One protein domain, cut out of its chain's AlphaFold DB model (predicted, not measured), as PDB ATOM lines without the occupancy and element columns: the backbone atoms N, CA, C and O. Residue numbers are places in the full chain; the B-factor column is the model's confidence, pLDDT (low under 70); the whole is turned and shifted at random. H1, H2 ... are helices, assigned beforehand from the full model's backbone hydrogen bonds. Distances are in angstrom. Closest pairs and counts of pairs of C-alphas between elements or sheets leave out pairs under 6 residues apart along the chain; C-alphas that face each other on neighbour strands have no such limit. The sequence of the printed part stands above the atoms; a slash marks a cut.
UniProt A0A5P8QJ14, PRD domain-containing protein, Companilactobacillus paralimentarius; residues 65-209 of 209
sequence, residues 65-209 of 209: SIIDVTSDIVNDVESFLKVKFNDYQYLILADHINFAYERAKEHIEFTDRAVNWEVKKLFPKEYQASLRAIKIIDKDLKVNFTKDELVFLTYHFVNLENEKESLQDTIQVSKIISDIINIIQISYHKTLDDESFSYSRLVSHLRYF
ATOM      1  N   SER A  65      53.679 -52.039 -21.560       87.50
ATOM      2  CA  SER A  65      53.820 -51.526 -20.198       87.50
ATOM      3  C   SER A  65      52.626 -50.673 -19.767       87.50
ATOM      4  O   SER A  65      52.176 -50.818 -18.635       87.50
ATOM      5  N   ILE A  66      52.040 -49.879 -20.669       89.62
ATOM      6  CA  ILE A  66      50.839 -49.079 -20.398       89.62
ATOM      7  C   ILE A  66      49.630 -49.978 -20.145       89.62
ATOM      8  O   ILE A  66      48.893 -49.769 -19.181       89.62
ATOM      9  N   ILE A  67      49.440 -51.015 -20.966       87.38
ATOM     10  CA  ILE A  67      48.328 -51.963 -20.802       87.38
ATOM     11  C   ILE A  67      48.457 -52.754 -19.493       87.38
ATOM     12  O   ILE A  67      47.466 -52.922 -18.780       87.38
ATOM     13  N   ASP A  68      49.669 -53.217 -19.169       88.50
ATOM     14  CA  ASP A  68      49.953 -53.929 -17.917       88.50
ATOM     15  C   ASP A  68      49.676 -53.029 -16.701       88.50
ATOM     16  O   ASP A  68      48.928 -53.423 -15.805       88.50
ATOM     17  N   VAL A  69      50.191 -51.796 -16.705       92.62
ATOM     18  CA  VAL A  69      49.985 -50.823 -15.619       92.62
ATOM     19  C   VAL A  69      48.516 -50.452 -15.466       92.62
ATOM     20  O   VAL A  69      48.011 -50.413 -14.347       92.62
ATOM     21  N   THR A  70      47.798 -50.244 -16.571       92.88
ATOM     22  CA  THR A  70      46.354 -49.970 -16.532       92.88
ATOM     23  C   THR A  70      45.600 -51.133 -15.889       92.88
ATOM     24  O   THR A  70      44.772 -50.919 -15.007       92.88
ATOM     25  N   SER A  71      45.917 -52.372 -16.274       91.50
ATOM     26  CA  SER A  71      45.312 -53.566 -15.673       91.50
ATOM     27  C   SER A  71      45.616 -53.684 -14.178       91.50
ATOM     28  O   SER A  71      44.719 -54.001 -13.395       91.50
ATOM     29  N   ASP A  72      46.852 -53.407 -13.760       94.06
ATOM     30  CA  ASP A  72      47.250 -53.461 -12.351       94.06
ATOM     31  C   ASP A  72      46.552 -52.371 -11.518       94.06
ATOM     32  O   ASP A  72      46.072 -52.659 -10.418       94.06
ATOM     33  N   ILE A  73      46.405 -51.155 -12.060       95.00
ATOM     34  CA  ILE A  73      45.634 -50.072 -11.432       95.00
ATOM     35  C   ILE A  73      44.169 -50.468 -11.288       95.00
ATOM     36  O   ILE A  73      43.617 -50.342 -10.199       95.00
ATOM     37  N   VAL A  74      43.537 -50.968 -12.352       93.62
ATOM     38  CA  VAL A  74      42.126 -51.373 -12.315       93.62
ATOM     39  C   VAL A  74      41.906 -52.443 -11.250       93.62
ATOM     40  O   VAL A  74      41.039 -52.279 -10.394       93.62
ATOM     41  N   ASN A  75      42.742 -53.483 -11.215       93.44
ATOM     42  CA  ASN A  75      42.648 -54.534 -10.199       93.44
ATOM     43  C   ASN A  75      42.794 -53.989  -8.764       93.44
ATOM     44  O   ASN A  75      42.055 -54.400  -7.863       93.44
ATOM     45  N   ASP A  76      43.738 -53.070  -8.538       95.75
ATOM     46  CA  ASP A  76      43.955 -52.457  -7.226       95.75
ATOM     47  C   ASP A  76      42.771 -51.577  -6.798       95.75
ATOM     48  O   ASP A  76      42.265 -51.709  -5.679       95.75
ATOM     49  N   VAL A  77      42.290 -50.725  -7.705       94.81
ATOM     50  CA  VAL A  77      41.203 -49.769  -7.457       94.81
ATOM     51  C   VAL A  77      39.874 -50.488  -7.245       94.81
ATOM     52  O   VAL A  77      39.183 -50.183  -6.273       94.81
ATOM     53  N   GLU A  78      39.532 -51.487  -8.065       93.56
ATOM     54  CA  GLU A  78      38.335 -52.315  -7.860       93.56
ATOM     55  C   GLU A  78      38.345 -52.985  -6.482       93.56
ATOM     56  O   GLU A  78      37.342 -52.996  -5.764       93.56
ATOM     57  N   SER A  79      39.499 -53.522  -6.075       94.19
ATOM     58  CA  SER A  79      39.654 -54.171  -4.775       94.19
ATOM     59  C   SER A  79      39.542 -53.181  -3.612       94.19
ATOM     60  O   SER A  79      38.928 -53.507  -2.588       94.19
ATOM     61  N   PHE A  80      40.114 -51.985  -3.760       94.81
ATOM     62  CA  PHE A  80      40.150 -50.956  -2.724       94.81
ATOM     63  C   PHE A  80      38.803 -50.240  -2.556       94.81
ATOM     64  O   PHE A  80      38.306 -50.136  -1.434       94.81
ATOM     65  N   LEU A  81      38.194 -49.796  -3.658       91.44
ATOM     66  CA  LEU A  81      36.923 -49.067  -3.660       91.44
ATOM     67  C   LEU A  81      35.693 -49.988  -3.652       91.44
ATOM     68  O   LEU A  81      34.603 -49.516  -3.354       91.44
ATOM     69  N   LYS A  82      35.860 -51.296  -3.903       91.88
ATOM     70  CA  LYS A  82      34.763 -52.282  -4.020       91.88
ATOM     71  C   LYS A  82      33.801 -51.981  -5.176       91.88
ATOM     72  O   LYS A  82      32.606 -52.238  -5.070       91.88
ATOM     73  N   VAL A  83      34.353 -51.501  -6.286       89.44
ATOM     74  CA  VAL A  83      33.637 -51.169  -7.530       89.44
ATOM     75  C   VAL A  83      34.116 -52.052  -8.683       89.44
ATOM     76  O   VAL A  83      35.038 -52.855  -8.509       89.44
ATOM     77  N   LYS A  84      33.492 -51.915  -9.855       85.69
ATOM     78  CA  LYS A  84      33.913 -52.573 -11.094       85.69
ATOM     79  C   LYS A  84      34.087 -51.558 -12.210       85.69
ATOM     80  O   LYS A  84      33.227 -50.704 -12.387       85.69
ATOM     81  N   PHE A  85      35.181 -51.677 -12.948       86.81
ATOM     82  CA  PHE A  85      35.358 -50.958 -14.199       86.81
ATOM     83  C   PHE A  85      34.561 -51.677 -15.276       86.81
ATOM     84  O   PHE A  85      34.676 -52.893 -15.444       86.81
ATOM     85  N   ASN A  86      33.778 -50.916 -16.028       82.94
ATOM     86  CA  ASN A  86      33.296 -51.386 -17.310       82.94
ATOM     87  C   ASN A  86      34.374 -51.202 -18.386       82.94
ATOM     88  O   ASN A  86      35.368 -50.489 -18.212       82.94
ATOM     89  N   ASP A  87      34.135 -51.844 -19.522       79.00
ATOM     90  CA  ASP A  87      35.014 -51.791 -20.678       79.00
ATOM     91  C   ASP A  87      35.326 -50.326 -21.081       79.00
ATOM     92  O   ASP A  87      36.480 -49.917 -21.175       79.00
ATOM     93  N   TYR A  88      34.317 -49.468 -21.231       78.31
ATOM     94  CA  TYR A  88      34.530 -48.072 -21.628       78.31
ATOM     95  C   TYR A  88      35.418 -47.280 -20.645       78.31
ATOM     96  O   TYR A  88      36.322 -46.559 -21.070       78.31
ATOM     97  N   GLN A  89      35.218 -47.452 -19.337       83.06
ATOM     98  CA  GLN A  89      36.029 -46.821 -18.290       83.06
ATOM     99  C   GLN A  89      37.480 -47.313 -18.321       83.06
ATOM    100  O   GLN A  89      38.396 -46.513 -18.127       83.06
ATOM    101  N   TYR A  90      37.702 -48.602 -18.605       86.56
ATOM    102  CA  TYR A  90      39.044 -49.147 -18.806       86.56
ATOM    103  C   TYR A  90      39.754 -48.454 -19.976       86.56
ATOM    104  O   TYR A  90      40.910 -48.058 -19.842       86.56
ATOM    105  N   LEU A  91      39.063 -48.280 -21.111       81.44
ATOM    106  CA  LEU A  91      39.630 -47.637 -22.303       81.44
ATOM    107  C   LEU A  91      40.048 -46.193 -22.022       81.44
ATOM    108  O   LEU A  91      41.168 -45.811 -22.348       81.44
ATOM    109  N   ILE A  92      39.170 -45.408 -21.388       83.06
ATOM    110  CA  ILE A  92      39.477 -44.013 -21.049       83.06
ATOM    111  C   ILE A  92      40.687 -43.946 -20.114       83.06
ATOM    112  O   ILE A  92      41.565 -43.109 -20.310       83.06
ATOM    113  N   LEU A  93      40.751 -44.813 -19.098       89.12
ATOM    114  CA  LEU A  93      41.883 -44.826 -18.177       89.12
ATOM    115  C   LEU A  93      43.190 -45.194 -18.895       89.12
ATOM    116  O   LEU A  93      44.211 -44.559 -18.645       89.12
ATOM    117  N   ALA A  94      43.157 -46.186 -19.792       89.00
ATOM    118  CA  ALA A  94      44.317 -46.578 -20.591       89.00
ATOM    119  C   ALA A  94      44.830 -45.412 -21.450       89.00
ATOM    120  O   ALA A  94      46.031 -45.142 -21.468       89.00
ATOM    121  N   ASP A  95      43.919 -44.701 -22.120       86.50
ATOM    122  CA  ASP A  95      44.248 -43.544 -22.954       86.50
ATOM    123  C   ASP A  95      44.827 -42.390 -22.118       86.50
ATOM    124  O   ASP A  95      45.870 -41.834 -22.465       86.50
ATOM    125  N   HIS A  96      44.233 -42.104 -20.953       88.69
ATOM    126  CA  HIS A  96      44.748 -41.100 -20.015       88.69
ATOM    127  C   HIS A  96      46.168 -41.431 -19.547       88.69
ATOM    128  O   HIS A  96      47.043 -40.568 -19.575       88.69
ATOM    129  N   ILE A  97      46.426 -42.683 -19.148       90.81
ATOM    130  CA  ILE A  97      47.760 -43.118 -18.705       90.81
ATOM    131  C   ILE A  97      48.767 -43.011 -19.850       90.81
ATOM    132  O   ILE A  97      49.871 -42.514 -19.628       90.81
ATOM    133  N   ASN A  98      48.397 -43.441 -21.060       90.06
ATOM    134  CA  ASN A  98      49.256 -43.329 -22.236       90.06
ATOM    135  C   ASN A  98      49.623 -41.864 -22.518       90.06
ATOM    136  O   ASN A  98      50.798 -41.521 -22.649       90.06
ATOM    137  N   PHE A  99      48.623 -40.981 -22.534       86.94
ATOM    138  CA  PHE A  99      48.818 -39.555 -22.771       86.94
ATOM    139  C   PHE A  99      49.671 -38.896 -21.679       86.94
ATOM    140  O   PHE A  99      50.593 -38.134 -21.981       86.94
ATOM    141  N   ALA A 100      49.407 -39.202 -20.407       86.44
ATOM    142  CA  ALA A 100      50.191 -38.706 -19.282       86.44
ATOM    143  C   ALA A 100      51.644 -39.212 -19.326       86.44
ATOM    144  O   ALA A 100      52.569 -38.454 -19.025       86.44
ATOM    145  N   TYR A 101      51.860 -40.462 -19.746       88.25
ATOM    146  CA  TYR A 101      53.186 -41.054 -19.914       88.25
ATOM    147  C   TYR A 101      53.997 -40.369 -21.021       88.25
ATOM    148  O   TYR A 101      55.117 -39.921 -20.759       88.25
ATOM    149  N   GLU A 102      53.435 -40.226 -22.226       86.94
ATOM    150  CA  GLU A 102      54.125 -39.554 -23.337       86.94
ATOM    151  C   GLU A 102      54.443 -38.093 -22.984       86.94
ATOM    152  O   GLU A 102      55.571 -37.633 -23.171       86.94
ATOM    153  N   ARG A 103      53.514 -37.385 -22.330       85.00
ATOM    154  CA  ARG A 103      53.762 -36.019 -21.841       85.00
ATOM    155  C   ARG A 103      54.881 -35.934 -20.809       85.00
ATOM    156  O   ARG A 103      55.699 -35.013 -20.865       85.00
ATOM    157  N   ALA A 104      54.919 -36.864 -19.856       82.62
ATOM    158  CA  ALA A 104      55.961 -36.898 -18.836       82.62
ATOM    159  C   ALA A 104      57.348 -37.128 -19.460       82.62
ATOM    160  O   ALA A 104      58.330 -36.526 -19.025       82.62
ATOM    161  N   LYS A 105      57.419 -37.954 -20.509       82.88
ATOM    162  CA  LYS A 105      58.637 -38.223 -21.283       82.88
ATOM    163  C   LYS A 105      59.104 -37.009 -22.094       82.88
ATOM    164  O   LYS A 105      60.307 -36.810 -22.240       82.88
ATOM    165  N   GLU A 106      58.178 -36.177 -22.566       83.12
ATOM    166  CA  GLU A 106      58.474 -34.911 -23.252       83.12
ATOM    167  C   GLU A 106      58.758 -33.733 -22.295       83.12
ATOM    168  O   GLU A 106      59.032 -32.624 -22.751       83.12
ATOM    169  N   HIS A 107      58.733 -33.953 -20.972       71.62
ATOM    170  CA  HIS A 107      58.896 -32.920 -19.937       71.62
ATOM    171  C   HIS A 107      57.876 -31.764 -20.032       71.62
ATOM    172  O   HIS A 107      58.168 -30.628 -19.649       71.62
ATOM    173  N   ILE A 108      56.663 -32.049 -20.517       69.06
ATOM    174  CA  ILE A 108      55.583 -31.063 -20.639       69.06
ATOM    175  C   ILE A 108      54.765 -31.031 -19.340       69.06
ATOM    176  O   ILE A 108      53.873 -31.856 -19.109       69.06
ATOM    177  N   GLU A 109      55.042 -30.045 -18.489       61.00
ATOM    178  CA  GLU A 109      54.275 -29.796 -17.263       61.00
ATOM    179  C   GLU A 109      53.065 -28.887 -17.524       61.00
ATOM    180  O   GLU A 109      53.194 -27.822 -18.129       61.00
ATOM    181  N   PHE A 110      51.888 -29.266 -17.013       58.22
ATOM    182  CA  PHE A 110      50.787 -28.313 -16.862       58.22
ATOM    183  C   PHE A 110      51.046 -27.457 -15.621       58.22
ATOM    184  O   PHE A 110      51.096 -27.952 -14.492       58.22
ATOM    185  N   THR A 111      51.233 -26.160 -15.847       49.66
ATOM    186  CA  THR A 111      51.514 -25.154 -14.818       49.66
ATOM    187  C   THR A 111      50.263 -24.540 -14.194       49.66
ATOM    188  O   THR A 111      50.395 -23.753 -13.261       49.66
ATOM    189  N   ASP A 112      49.059 -24.919 -14.631       49.47
ATOM    190  CA  ASP A 112      47.820 -24.304 -14.147       49.47
ATOM    191  C   ASP A 112      47.025 -25.258 -13.246       49.47
ATOM    192  O   ASP A 112      46.385 -26.202 -13.704       49.47
ATOM    193  N   ARG A 113      47.110 -25.037 -11.927       50.41
ATOM    194  CA  ARG A 113      46.631 -25.979 -10.899       50.41
ATOM    195  C   ARG A 113      45.811 -25.315  -9.807       50.41
ATOM    196  O   ARG A 113      46.177 -25.345  -8.631       50.41
ATOM    197  N   ALA A 114      44.673 -24.745 -10.171       43.84
ATOM    198  CA  ALA A 114      43.748 -24.200  -9.181       43.84
ATOM    199  C   ALA A 114      42.966 -25.276  -8.388       43.84
ATOM    200  O   ALA A 114      42.258 -24.923  -7.453       43.84
ATOM    201  N   VAL A 115      43.089 -26.580  -8.690       54.34
ATOM    202  CA  VAL A 115      42.130 -27.603  -8.201       54.34
ATOM    203  C   VAL A 115      42.798 -28.779  -7.468       54.34
ATOM    204  O   VAL A 115      42.497 -29.937  -7.715       54.34
ATOM    205  N   ASN A 116      43.736 -28.511  -6.551       60.75
ATOM    206  CA  ASN A 116      44.459 -29.581  -5.833       60.75
ATOM    207  C   ASN A 116      43.934 -29.896  -4.420       60.75
ATOM    208  O   ASN A 116      44.078 -31.023  -3.954       60.75
ATOM    209  N   TRP A 117      43.356 -28.929  -3.700       60.19
ATOM    210  CA  TRP A 117      42.968 -29.148  -2.298       60.19
ATOM    211  C   TRP A 117      41.533 -29.653  -2.137       60.19
ATOM    212  O   TRP A 117      41.251 -30.409  -1.210       60.19
ATOM    213  N   GLU A 118      40.634 -29.256  -3.034       70.94
ATOM    214  CA  GLU A 118      39.197 -29.520  -2.918       70.94
ATOM    215  C   GLU A 118      38.867 -30.976  -3.234       70.94
ATOM    216  O   GLU A 118      38.151 -31.623  -2.482       70.94
ATOM    217  N   VAL A 119      39.487 -31.538  -4.272       78.25
ATOM    218  CA  VAL A 119      39.238 -32.915  -4.731       78.25
ATOM    219  C   VAL A 119      39.570 -33.942  -3.652       78.25
ATOM    220  O   VAL A 119      38.796 -34.866  -3.422       78.25
ATOM    221  N   LYS A 120      40.664 -33.734  -2.909       79.12
ATOM    222  CA  LYS A 120      41.009 -34.569  -1.748       79.12
ATOM    223  C   LYS A 120      39.910 -34.565  -0.681       79.12
ATOM    224  O   LYS A 120      39.707 -35.580  -0.021       79.12
ATOM    225  N   LYS A 121      39.252 -33.423  -0.474       76.00
ATOM    226  CA  LYS A 121      38.215 -33.255   0.552       76.00
ATOM    227  C   LYS A 121      36.870 -33.794   0.094       76.00
ATOM    228  O   LYS A 121      36.167 -34.411   0.885       76.00
ATOM    229  N   LEU A 122      36.534 -33.575  -1.174       77.50
ATOM    230  CA  LEU A 122      35.290 -34.051  -1.768       77.50
ATOM    231  C   LEU A 122      35.298 -35.575  -1.951       77.50
ATOM    232  O   LEU A 122      34.290 -36.224  -1.687       77.50
ATOM    233  N   PHE A 123      36.445 -36.145  -2.335       82.56
ATOM    234  CA  PHE A 123      36.581 -37.558  -2.708       82.56
ATOM    235  C   PHE A 123      37.788 -38.219  -2.025       82.56
ATOM    236  O   PHE A 123      38.739 -38.647  -2.683       82.56
ATOM    237  N   PRO A 124      37.816 -38.300  -0.682       84.75
ATOM    238  CA  PRO A 124      38.995 -38.761   0.046       84.75
ATOM    239  C   PRO A 124      39.366 -40.218  -0.260       84.75
ATOM    240  O   PRO A 124      40.549 -40.561  -0.238       84.75
ATOM    241  N   LYS A 125      38.387 -41.082  -0.559       89.06
ATOM    242  CA  LYS A 125      38.635 -42.497  -0.880       89.06
ATOM    243  C   LYS A 125      39.221 -42.651  -2.281       89.06
ATOM    244  O   LYS A 125      40.226 -43.330  -2.458       89.06
ATOM    245  N   GLU A 126      38.642 -41.979  -3.261       90.81
ATOM    246  CA  GLU A 126      39.068 -41.978  -4.657       90.81
ATOM    247  C   GLU A 126      40.429 -41.282  -4.810       90.81
ATOM    248  O   GLU A 126      41.299 -41.741  -5.553       90.81
ATOM    249  N   TYR A 127      40.685 -40.247  -4.009       90.00
ATOM    250  CA  TYR A 127      41.998 -39.615  -3.895       90.00
ATOM    251  C   TYR A 127      43.048 -40.585  -3.332       90.00
ATOM    252  O   TYR A 127      44.176 -40.654  -3.826       90.00
ATOM    253  N   GLN A 128      42.698 -41.381  -2.315       91.81
ATOM    254  CA  GLN A 128      43.580 -42.441  -1.813       91.81
ATOM    255  C   GLN A 128      43.828 -43.531  -2.862       91.81
ATOM    256  O   GLN A 128      44.966 -43.981  -2.995       91.81
ATOM    257  N   ALA A 129      42.811 -43.921  -3.633       94.62
ATOM    258  CA  ALA A 129      42.971 -44.843  -4.754       94.62
ATOM    259  C   ALA A 129      43.932 -44.271  -5.816       94.62
ATOM    260  O   ALA A 129      44.827 -44.970  -6.284       94.62
ATOM    261  N   SER A 130      43.848 -42.970  -6.100       93.19
ATOM    262  CA  SER A 130      44.747 -42.258  -7.026       93.19
ATOM    263  C   SER A 130      46.195 -42.236  -6.557       93.19
ATOM    264  O   SER A 130      47.107 -42.479  -7.343       93.19
ATOM    265  N   LEU A 131      46.432 -42.047  -5.255       92.12
ATOM    266  CA  LEU A 131      47.771 -42.183  -4.673       92.12
ATOM    267  C   LEU A 131      48.351 -43.594  -4.846       92.12
ATOM    268  O   LEU A 131      49.563 -43.746  -4.992       92.12
ATOM    269  N   ARG A 132      47.511 -44.632  -4.780       94.69
ATOM    270  CA  ARG A 132      47.940 -46.019  -5.010       94.69
ATOM    271  C   ARG A 132      48.248 -46.253  -6.485       94.69
ATOM    272  O   ARG A 132      49.297 -46.814  -6.782       94.69
ATOM    273  N   ALA A 133      47.396 -45.749  -7.377       94.50
ATOM    274  CA  ALA A 133      47.598 -45.815  -8.819       94.50
ATOM    275  C   ALA A 133      48.921 -45.157  -9.238       94.50
ATOM    276  O   ALA A 133      49.720 -45.792  -9.919       94.50
ATOM    277  N   ILE A 134      49.226 -43.951  -8.742       91.38
ATOM    278  CA  ILE A 134      50.511 -43.285  -9.021       91.38
ATOM    279  C   ILE A 134      51.701 -44.132  -8.564       91.38
ATOM    280  O   ILE A 134      52.665 -44.267  -9.304       91.38
ATOM    281  N   LYS A 135      51.632 -44.789  -7.399       92.00
ATOM    282  CA  LYS A 135      52.725 -45.674  -6.952       92.00
ATOM    283  C   LYS A 135      52.955 -46.863  -7.887       92.00
ATOM    284  O   LYS A 135      54.091 -47.317  -7.999       92.00
ATOM    285  N   ILE A 136      51.899 -47.392  -8.506       93.06
ATOM    286  CA  ILE A 136      52.003 -48.463  -9.509       93.06
ATOM    287  C   ILE A 136      52.686 -47.911 -10.768       93.06
ATOM    288  O   ILE A 136      53.671 -48.484 -11.229       93.06
ATOM    289  N   ILE A 137      52.237 -46.749 -11.249       91.06
ATOM    290  CA  ILE A 137      52.806 -46.052 -12.412       91.06
ATOM    291  C   ILE A 137      54.296 -45.755 -12.204       91.06
ATOM    292  O   ILE A 137      55.121 -46.146 -13.029       91.06
ATOM    293  N   ASP A 138      54.659 -45.122 -11.087       88.38
ATOM    294  CA  ASP A 138      56.040 -44.742 -10.770       88.38
ATOM    295  C   ASP A 138      56.966 -45.967 -10.736       88.38
ATOM    296  O   ASP A 138      58.102 -45.925 -11.215       88.38
ATOM    297  N   LYS A 139      56.478 -47.081 -10.176       89.25
ATOM    298  CA  LYS A 139      57.239 -48.326 -10.048       89.25
ATOM    299  C   LYS A 139      57.531 -48.959 -11.411       89.25
ATOM    300  O   LYS A 139      58.660 -49.405 -11.634       89.25
ATOM    301  N   ASP A 140      56.533 -49.013 -12.288       87.00
ATOM    302  CA  ASP A 140      56.600 -49.827 -13.502       87.00
ATOM    303  C   ASP A 140      57.007 -49.011 -14.742       87.00
ATOM    304  O   ASP A 140      57.748 -49.519 -15.587       87.00
ATOM    305  N   LEU A 141      56.616 -47.733 -14.824       86.25
ATOM    306  CA  LEU A 141      56.947 -46.834 -15.939       86.25
ATOM    307  C   LEU A 141      58.141 -45.911 -15.655       86.25
ATOM    308  O   LEU A 141      58.696 -45.338 -16.592       86.25
ATOM    309  N   LYS A 142      58.567 -45.779 -14.388       86.00
ATOM    310  CA  LYS A 142      59.704 -44.934 -13.956       86.00
ATOM    311  C   LYS A 142      59.609 -43.469 -14.404       86.00
ATOM    312  O   LYS A 142      60.627 -42.812 -14.621       86.00
ATOM    313  N   VAL A 143      58.391 -42.965 -14.533       81.75
ATOM    314  CA  VAL A 143      58.081 -41.557 -14.804       81.75
ATOM    315  C   VAL A 143      57.597 -40.903 -13.522       81.75
ATOM    316  O   VAL A 143      57.026 -41.577 -12.676       81.75
ATOM    317  N   ASN A 144      57.841 -39.603 -13.367       74.19
ATOM    318  CA  ASN A 144      57.374 -38.866 -12.200       74.19
ATOM    319  C   ASN A 144      56.106 -38.108 -12.582       74.19
ATOM    320  O   ASN A 144      56.170 -37.074 -13.254       74.19
ATOM    321  N   PHE A 145      54.950 -38.647 -12.206       77.56
ATOM    322  CA  PHE A 145      53.688 -37.984 -12.495       77.56
ATOM    323  C   PHE A 145      53.514 -36.752 -11.613       77.56
ATOM    324  O   PHE A 145      53.777 -36.727 -10.411       77.56
ATOM    325  N   THR A 146      53.065 -35.681 -12.247       72.75
ATOM    326  CA  THR A 146      52.837 -34.417 -11.564       72.75
ATOM    327  C   THR A 146      51.545 -34.499 -10.727       72.75
ATOM    328  O   THR A 146      50.635 -35.255 -11.049       72.75
ATOM    329  N   LYS A 147      51.407 -33.689  -9.663       72.75
ATOM    330  CA  LYS A 147      50.183 -33.674  -8.813       72.75
ATOM    331  C   LYS A 147      48.828 -33.545  -9.549       72.75
ATOM    332  O   LYS A 147      47.843 -34.008  -8.995       72.75
ATOM    333  N   ASP A 148      48.748 -32.970 -10.752       77.44
ATOM    334  CA  ASP A 148      47.478 -32.907 -11.502       77.44
ATOM    335  C   ASP A 148      46.994 -34.278 -11.933       77.44
ATOM    336  O   ASP A 148      45.793 -34.521 -11.935       77.44
ATOM    337  N   GLU A 149      47.909 -35.196 -12.242       83.06
ATOM    338  CA  GLU A 149      47.535 -36.556 -12.624       83.06
ATOM    339  C   GLU A 149      46.792 -37.250 -11.483       83.06
ATOM    340  O   GLU A 149      45.869 -38.025 -11.706       83.06
ATOM    341  N   LEU A 150      47.107 -36.890 -10.238       86.06
ATOM    342  CA  LEU A 150      46.388 -37.380  -9.073       86.06
ATOM    343  C   LEU A 150      44.931 -36.892  -9.061       86.06
ATOM    344  O   LEU A 150      44.027 -37.666  -8.748       86.06
ATOM    345  N   VAL A 151      44.693 -35.633  -9.431       84.38
ATOM    346  CA  VAL A 151      43.347 -35.056  -9.533       84.38
ATOM    347  C   VAL A 151      42.556 -35.723 -10.658       84.38
ATOM    348  O   VAL A 151      41.426 -36.149 -10.427       84.38
ATOM    349  N   PHE A 152      43.152 -35.885 -11.841       84.94
ATOM    350  CA  PHE A 152      42.499 -36.556 -12.968       84.94
ATOM    351  C   PHE A 152      42.153 -38.012 -12.659       84.94
ATOM    352  O   PHE A 152      41.009 -38.419 -12.855       84.94
ATOM    353  N   LEU A 153      43.094 -38.774 -12.093       90.56
ATOM    354  CA  LEU A 153      42.836 -40.143 -11.641       90.56
ATOM    355  C   LEU A 153      41.715 -40.187 -10.599       90.56
ATOM    356  O   LEU A 153      40.861 -41.068 -10.661       90.56
ATOM    357  N   THR A 154      41.652 -39.198  -9.701       89.69
ATOM    358  CA  THR A 154      40.577 -39.136  -8.705       89.69
ATOM    359  C   THR A 154      39.230 -39.012  -9.397       89.69
ATOM    360  O   THR A 154      38.317 -39.769  -9.083       89.69
ATOM    361  N   TYR A 155      39.113 -38.131 -10.389       86.12
ATOM    362  CA  TYR A 155      37.879 -37.984 -11.157       86.12
ATOM    363  C   TYR A 155      37.523 -39.230 -11.978       86.12
ATOM    364  O   TYR A 155      36.351 -39.607 -12.002       86.12
ATOM    365  N   HIS A 156      38.501 -39.923 -12.575       87.38
ATOM    366  CA  HIS A 156      38.246 -41.223 -13.213       87.38
ATOM    367  C   HIS A 156      37.613 -42.217 -12.239       87.38
ATOM    368  O   HIS A 156      36.728 -42.977 -12.626       87.38
ATOM    369  N   PHE A 157      38.043 -42.201 -10.978       90.94
ATOM    370  CA  PHE A 157      37.580 -43.149  -9.971       90.94
ATOM    371  C   PHE A 157      36.236 -42.768  -9.346       90.94
ATOM    372  O   PHE A 157      35.447 -43.655  -9.034       90.94
ATOM    373  N   VAL A 158      35.933 -41.472  -9.231       85.25
ATOM    374  CA  VAL A 158      34.611 -40.984  -8.796       85.25
ATOM    375  C   VAL A 158      33.506 -41.463  -9.743       85.25
ATOM    376  O   VAL A 158      32.412 -41.802  -9.292       85.25
ATOM    377  N   ASN A 159      33.808 -41.560 -11.040       77.06
ATOM    378  CA  ASN A 159      32.836 -41.924 -12.075       77.06
ATOM    379  C   ASN A 159      32.606 -43.427 -12.222       77.06
ATOM    380  O   ASN A 159      31.805 -43.842 -13.060       77.06
ATOM    381  N   LEU A 160      33.274 -44.257 -11.419       80.56
ATOM    382  CA  LEU A 160      33.117 -45.709 -11.507       80.56
ATOM    383  C   LEU A 160      31.725 -46.174 -11.083       80.56
ATOM    384  O   LEU A 160      31.234 -47.165 -11.612       80.56
ATOM    385  N   GLU A 161      31.068 -45.447 -10.178       68.81
ATOM    386  CA  GLU A 161      29.722 -45.787  -9.703       68.81
ATOM    387  C   GLU A 161      28.598 -45.246 -10.609       68.81
ATOM    388  O   GLU A 161      27.485 -45.769 -10.576       68.81
ATOM    389  N   ASN A 162      28.881 -44.237 -11.445       67.25
ATOM    390  CA  ASN A 162      27.881 -43.519 -12.241       67.25
ATOM    391  C   ASN A 162      28.133 -43.678 -13.750       67.25
ATOM    392  O   ASN A 162      28.715 -42.812 -14.396       67.25
ATOM    393  N   GLU A 163      27.609 -44.752 -14.348       59.88
ATOM    394  CA  GLU A 163      27.790 -45.074 -15.779       59.88
ATOM    395  C   GLU A 163      27.283 -43.999 -16.762       59.88
ATOM    396  O   GLU A 163      27.650 -44.015 -17.936       59.88
ATOM    397  N   LYS A 164      26.414 -43.085 -16.312       59.75
ATOM    398  CA  LYS A 164      25.801 -42.043 -17.154       59.75
ATOM    399  C   LYS A 164      26.527 -40.701 -17.115       59.75
ATOM    400  O   LYS A 164      26.192 -39.833 -17.915       59.75
ATOM    401  N   GLU A 165      27.449 -40.512 -16.177       66.50
ATOM    402  CA  GLU A 165      28.045 -39.209 -15.890       66.50
ATOM    403  C   GLU A 165      29.421 -39.113 -16.555       66.50
ATOM    404  O   GLU A 165      30.290 -39.971 -16.363       66.50
ATOM    405  N   SER A 166      29.623 -38.095 -17.393       70.88
ATOM    406  CA  SER A 166      30.910 -37.914 -18.060       70.88
ATOM    407  C   SER A 166      31.958 -37.371 -17.082       70.88
ATOM    408  O   SER A 166      31.639 -36.776 -16.053       70.88
ATOM    409  N   LEU A 167      33.244 -37.540 -17.405       72.31
ATOM    410  CA  LEU A 167      34.332 -36.953 -16.610       72.31
ATOM    411  C   LEU A 167      34.181 -35.428 -16.467       72.31
ATOM    412  O   LEU A 167      34.476 -34.867 -15.414       72.31
ATOM    413  N   GLN A 168      33.703 -34.762 -17.524       74.94
ATOM    414  CA  GLN A 168      33.492 -33.314 -17.533       74.94
ATOM    415  C   GLN A 168      32.379 -32.892 -16.571       74.94
ATOM    416  O   GLN A 168      32.556 -31.909 -15.848       74.94
ATOM    417  N   ASP A 169      31.286 -33.656 -16.517       76.56
ATOM    418  CA  ASP A 169      30.176 -33.394 -15.598       76.56
ATOM    419  C   ASP A 169      30.663 -33.458 -14.147       76.56
ATOM    420  O   ASP A 169      30.439 -32.532 -13.371       76.56
ATOM    421  N   THR A 170      31.447 -34.479 -13.803       77.62
ATOM    422  CA  THR A 170      31.996 -34.649 -12.450       77.62
ATOM    423  C   THR A 170      32.915 -33.509 -12.042       77.62
ATOM    424  O   THR A 170      32.838 -33.021 -10.911       77.62
ATOM    425  N   ILE A 171      33.766 -33.041 -12.958       79.06
ATOM    426  CA  ILE A 171      34.621 -31.872 -12.720       79.06
ATOM    427  C   ILE A 171      33.755 -30.629 -12.473       79.06
ATOM    428  O   ILE A 171      34.020 -29.860 -11.544       79.06
ATOM    429  N   GLN A 172      32.703 -30.435 -13.271       81.62
ATOM    430  CA  GLN A 172      31.809 -29.289 -13.148       81.62
ATOM    431  C   GLN A 172      31.015 -29.316 -11.836       81.62
ATOM    432  O   GLN A 172      30.985 -28.310 -11.126       81.62
ATOM    433  N   VAL A 173      30.428 -30.459 -11.481       81.25
ATOM    434  CA  VAL A 173      29.703 -30.664 -10.218       81.25
ATOM    435  C   VAL A 173      30.628 -30.417  -9.032       81.25
ATOM    436  O   VAL A 173      30.267 -29.683  -8.114       81.25
ATOM    437  N   SER A 174      31.855 -30.936  -9.074       81.38
ATOM    438  CA  SER A 174      32.841 -30.724  -8.007       81.38
ATOM    439  C   SER A 174      33.151 -29.244  -7.803       81.38
ATOM    440  O   SER A 174      33.182 -28.776  -6.666       81.38
ATOM    441  N   LYS A 175      33.289 -28.482  -8.895       83.12
ATOM    442  CA  LYS A 175      33.483 -27.029  -8.838       83.12
ATOM    443  C   LYS A 175      32.283 -26.310  -8.217       83.12
ATOM    444  O   LYS A 175      32.469 -25.445  -7.369       83.12
ATOM    445  N   ILE A 176      31.061 -26.698  -8.587       86.62
ATOM    446  CA  ILE A 176      29.832 -26.131  -8.009       86.62
ATOM    447  C   ILE A 176      29.769 -26.400  -6.499       86.62
ATOM    448  O   ILE A 176      29.484 -25.487  -5.725       86.62
ATOM    449  N   ILE A 177      30.063 -27.628  -6.064       86.81
ATOM    450  CA  ILE A 177      30.075 -27.989  -4.639       86.81
ATOM    451  C   ILE A 177      31.109 -27.143  -3.883       86.81
ATOM    452  O   ILE A 177      30.789 -26.591  -2.826       86.81
ATOM    453  N   SER A 178      32.319 -26.993  -4.428       85.19
ATOM    454  CA  SER A 178      33.353 -26.128  -3.854       85.19
ATOM    455  C   SER A 178      32.901 -24.674  -3.733       85.19
ATOM    456  O   SER A 178      33.060 -24.073  -2.667       85.19
ATOM    457  N   ASP A 179      32.281 -24.123  -4.778       88.50
ATOM    458  CA  ASP A 179      31.770 -22.751  -4.783       88.50
ATOM    459  C   ASP A 179      30.682 -22.559  -3.710       88.50
ATOM    460  O   ASP A 179      30.717 -21.580  -2.959       88.50
ATOM    461  N   ILE A 180      29.764 -23.521  -3.555       90.44
ATOM    462  CA  ILE A 180      28.729 -23.505  -2.506       90.44
ATOM    463  C   ILE A 180      29.363 -23.517  -1.110       90.44
ATOM    464  O   ILE A 180      28.993 -22.712  -0.251       90.44
ATOM    465  N   ILE A 181      30.338 -24.398  -0.871       89.00
ATOM    466  CA  ILE A 181      31.052 -24.476   0.411       89.00
ATOM    467  C   ILE A 181      31.774 -23.159   0.699       89.00
ATOM    468  O   ILE A 181      31.722 -22.660   1.827       89.00
ATOM    469  N   ASN A 182      32.409 -22.564  -0.310       88.81
ATOM    470  CA  ASN A 182      33.085 -21.282  -0.175       88.81
ATOM    471  C   ASN A 182      32.098 -20.159   0.193       88.81
ATOM    472  O   ASN A 182      32.341 -19.413   1.143       88.81
ATOM    473  N   ILE A 183      30.938 -20.096  -0.469       93.44
ATOM    474  CA  ILE A 183      29.866 -19.141  -0.146       93.44
ATOM    475  C   ILE A 183      29.394 -19.304   1.305       93.44
ATOM    476  O   ILE A 183      29.241 -18.299   2.005       93.44
ATOM    477  N   ILE A 184      29.194 -20.538   1.780       92.44
ATOM    478  CA  ILE A 184      28.808 -20.813   3.173       92.44
ATOM    479  C   ILE A 184      29.887 -20.282   4.129       92.44
ATOM    480  O   ILE A 184      29.580 -19.520   5.044       92.44
ATOM    481  N   GLN A 185      31.156 -20.629   3.907       91.75
ATOM    482  CA  GLN A 185      32.254 -20.201   4.780       91.75
ATOM    483  C   GLN A 185      32.388 -18.675   4.856       91.75
ATOM    484  O   GLN A 185      32.536 -18.123   5.950       91.75
ATOM    485  N   ILE A 186      32.279 -17.993   3.709       94.81
ATOM    486  CA  ILE A 186      32.326 -16.527   3.623       94.81
ATOM    487  C   ILE A 186      31.134 -15.907   4.359       94.81
ATOM    488  O   ILE A 186      31.328 -15.009   5.175       94.81
ATOM    489  N   SER A 187      29.920 -16.408   4.119       96.06
ATOM    490  CA  SER A 187      28.680 -15.852   4.682       96.06
ATOM    491  C   SER A 187      28.606 -15.969   6.203       96.06
ATOM    492  O   SER A 187      28.050 -15.098   6.866       96.06
ATOM    493  N   TYR A 188      29.168 -17.041   6.767       94.00
ATOM    494  CA  TYR A 188      29.173 -17.284   8.211       94.00
ATOM    495  C   TYR A 188      30.488 -16.887   8.896       94.00
ATOM    496  O   TYR A 188      30.604 -17.070  10.109       94.00
ATOM    497  N   HIS A 189      31.466 -16.361   8.147       93.81
ATOM    498  CA  HIS A 189      32.814 -16.029   8.626       93.81
ATOM    499  C   HIS A 189      33.471 -17.170   9.419       93.81
ATOM    500  O   HIS A 189      34.085 -16.955  10.467       93.81
ATOM    501  N   LYS A 190      33.307 -18.406   8.940       91.50
ATOM    502  CA  LYS A 190      33.824 -19.614   9.588       91.50
ATOM    503  C   LYS A 190      34.456 -20.536   8.566       91.50
ATOM    504  O   LYS A 190      33.857 -20.813   7.533       91.50
ATOM    505  N   THR A 191      35.617 -21.074   8.911       88.69
ATOM    506  CA  THR A 191      36.186 -22.226   8.214       88.69
ATOM    507  C   THR A 191      35.465 -23.478   8.696       88.69
ATOM    508  O   THR A 191      35.351 -23.694   9.906       88.69
ATOM    509  N   LEU A 192      34.942 -24.280   7.772       87.19
ATOM    510  CA  LEU A 192      34.356 -25.571   8.114       87.19
ATOM    511  C   LEU A 192      35.476 -26.580   8.375       87.19
ATOM    512  O   LEU A 192      36.463 -26.621   7.646       87.19
ATOM    513  N   ASP A 193      35.297 -27.390   9.414       85.62
ATOM    514  CA  ASP A 193      36.162 -28.532   9.698       85.62
ATOM    515  C   ASP A 193      35.848 -29.659   8.705       85.62
ATOM    516  O   ASP A 193      34.770 -30.259   8.755       85.62
ATOM    517  N   ASP A 194      36.775 -29.904   7.786       75.69
ATOM    518  CA  ASP A 194      36.647 -30.859   6.686       75.69
ATOM    519  C   ASP A 194      36.816 -32.321   7.113       75.69
ATOM    520  O   ASP A 194      36.410 -33.223   6.377       75.69
ATOM    521  N   GLU A 195      37.325 -32.570   8.320       79.81
ATOM    522  CA  GLU A 195      37.374 -33.899   8.930       79.81
ATOM    523  C   GLU A 195      36.095 -34.209   9.731       79.81
ATOM    524  O   GLU A 195      35.861 -35.349  10.146       79.81
ATOM    525  N   SER A 196      35.220 -33.215   9.921       87.31
ATOM    526  CA  SER A 196      33.992 -33.382  10.695       87.31
ATOM    527  C   SER A 196      32.921 -34.193   9.957       87.31
ATOM    528  O   SER A 196      32.692 -34.070   8.749       87.31
ATOM    529  N   PHE A 197      32.146 -34.964  10.728       85.81
ATOM    530  CA  PHE A 197      30.970 -35.677  10.216       85.81
ATOM    531  C   PHE A 197      29.960 -34.735   9.536       85.81
ATOM    532  O   PHE A 197      29.362 -35.084   8.519       85.81
ATOM    533  N   SER A 198      29.781 -33.527  10.076       89.25
ATOM    534  CA  SER A 198      28.861 -32.524   9.530       89.25
ATOM    535  C   SER A 198      29.273 -32.058   8.134       89.25
ATOM    536  O   SER A 198      28.409 -31.916   7.268       89.25
ATOM    537  N   TYR A 199      30.572 -31.861   7.899       87.31
ATOM    538  CA  TYR A 199      31.091 -31.497   6.584       87.31
ATOM    539  C   TYR A 199      30.909 -32.631   5.574       87.31
ATOM    540  O   TYR A 199      30.334 -32.414   4.508       87.31
ATOM    541  N   SER A 200      31.289 -33.860   5.944       80.81
ATOM    542  CA  SER A 200      31.084 -35.044   5.095       80.81
ATOM    543  C   SER A 200      29.609 -35.228   4.712       80.81
ATOM    544  O   SER A 200      29.286 -35.492   3.549       80.81
ATOM    545  N   ARG A 201      28.694 -35.009   5.667       85.88
ATOM    546  CA  ARG A 201      27.251 -35.037   5.418       85.88
ATOM    547  C   ARG A 201      26.822 -33.942   4.439       85.88
ATOM    548  O   ARG A 201      26.069 -34.251   3.523       85.88
ATOM    549  N   LEU A 202      27.274 -32.699   4.613       88.94
ATOM    550  CA  LEU A 202      26.954 -31.586   3.710       88.94
ATOM    551  C   LEU A 202      27.383 -31.886   2.268       88.94
ATOM    552  O   LEU A 202      26.556 -31.793   1.366       88.94
ATOM    553  N   VAL A 203      28.642 -32.288   2.068       83.88
ATOM    554  CA  VAL A 203      29.182 -32.640   0.744       83.88
ATOM    555  C   VAL A 203      28.363 -33.755   0.103       83.88
ATOM    556  O   VAL A 203      27.990 -33.655  -1.062       83.88
ATOM    557  N   SER A 204      28.022 -34.789   0.877       80.50
ATOM    558  CA  SER A 204      27.199 -35.895   0.381       80.50
ATOM    559  C   SER A 204      25.818 -35.412  -0.076       80.50
ATOM    560  O   SER A 204      25.374 -35.790  -1.151       80.50
ATOM    561  N   HIS A 205      25.146 -34.541   0.688       85.69
ATOM    562  CA  HIS A 205      23.850 -33.984   0.268       85.69
ATOM    563  C   HIS A 205      23.960 -33.173  -1.021       85.69
ATOM    564  O   HIS A 205      23.111 -33.335  -1.884       85.69
ATOM    565  N   LEU A 206      25.006 -32.358  -1.178       85.81
ATOM    566  CA  LEU A 206      25.219 -31.575  -2.401       85.81
ATOM    567  C   LEU A 206      25.543 -32.441  -3.628       85.81
ATOM    568  O   LEU A 206      25.313 -32.002  -4.746       85.81
ATOM    569  N   ARG A 207      26.085 -33.648  -3.430       74.12
ATOM    570  CA  ARG A 207      26.406 -34.584  -4.516       74.12
ATOM    571  C   ARG A 207      25.183 -35.354  -5.029       74.12
ATOM    572  O   ARG A 207      25.173 -35.743  -6.188       74.12
ATOM    573  N   TYR A 208      24.198 -35.629  -4.171       70.44
ATOM    574  CA  TYR A 208      23.074 -36.526  -4.486       70.44
ATOM    575  C   TYR A 208      21.713 -35.825  -4.674       70.44
ATOM    576  O   TYR A 208      20.729 -36.516  -4.948       70.44
ATOM    577  N   PHE A 209      21.636 -34.500  -4.509       63.34
ATOM    578  CA  PHE A 209      20.451 -33.677  -4.799       63.34
ATOM    579  C   PHE A 209      20.614 -32.917  -6.111       63.34
ATOM    580  O   PHE A 209      19.594 -32.792  -6.825       63.34
TER     581      PHE A 209
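AT A GLANCE: This is residues 65 to 209 of the 209 residues of the protein "PRD domain-containing protein" of Companilactobacillus paralimentarius (UniProt A0A5P8QJ14). A long helix, H6, reaches out from a body of four helices, H1, H2, H4 and H5, and H7 folds back from the far end of H6 to meet it again partway along. In the body H4 packs crosswise on H5 and covers H1 at a small angle, H2 crosses H1, and short H3 lies between the body and H6. The printed part has 145 residues with seven named helices, H1 to H7 in chain order, and no named strand; its class is all helix. It is compact, with a radius of gyration of the C-alphas of 16.1 A, yet elongated in outline, spanning 50 by 32 by 23 A.

HOW THE PARTS SIT: H6, residues 167 to 188, touches H5, residues 147 to 158, about perpendicular at 76 degrees; the closest C-alphas, those of Tyr 155 and Leu 167, are 6.6 A apart. With residues 173 to 177 alone H6 touches H7, residues 197 to 208, at a steep tilt of 45 degrees, opposite ways, the closest C-alphas being those of Ile 177 and Leu 206, 6.4 A. H3, residues 118 to 122, only just touches H6, with 3 pairs of C-alphas within 8 A; the closest are those of Glu 118 and Ser 178, 6.8 A. H5 touches H4, residues 124 to 141, at a steep tilt of 59 degrees, opposite ways, closest at the C-alphas of Tyr 127 and Thr 154, 5.0 A. H4 touches H1, residues 65 to 81, at a shallow tilt of 26 degrees, opposite ways, closest at the C-alphas of Ile 73 and Ala 133, 5.4 A. H2, residues 87 to 105, touches H1 at a steep tilt of 56 degrees, opposite ways, closest at the C-alphas of Thr 70 and Ala 94, 5.7 A. H2 and H5 only just touch, with 3 pairs of C-alphas within 8 A, the closest those of Leu 93 and His 156, 7.1 A. The helix packing is only just mostly crossed: 2 of 6 touching pairs with a tilt are at a shallow one. H7 is apart from H1, H2, H4 and H5. Every O i to N i+4 pair is within hydrogen-bond range in H1, H2, H3, H4, H6 and H7, and 7 of 8 in H5.

IN THESE COORDINATES: From first to last C-alpha, H6 measures 32.1 A, H2 27.2 A, H4 25.4 A, H1 23.8 A, H5 17.2 A, H7 16.7 A and H3 6.1 A. H1 begins at C-alpha 65, (53.820, -51.526, -20.198), H6 ends at C-alpha 188, (29.173, -17.284, 8.211), and H7 ends at C-alpha 208, (23.074, -36.526, -4.486).

THE WHOLE: The C-alphas of Ser 65 and Tyr 188 are the two farthest apart, at 50.9 A. The printed part has no cut, and the link H2 to H3, residues 106 to 117, is long. The mean pLDDT of the printed part is 83.0; residues 108 to 117, 161 to 165 and 209 are under 70.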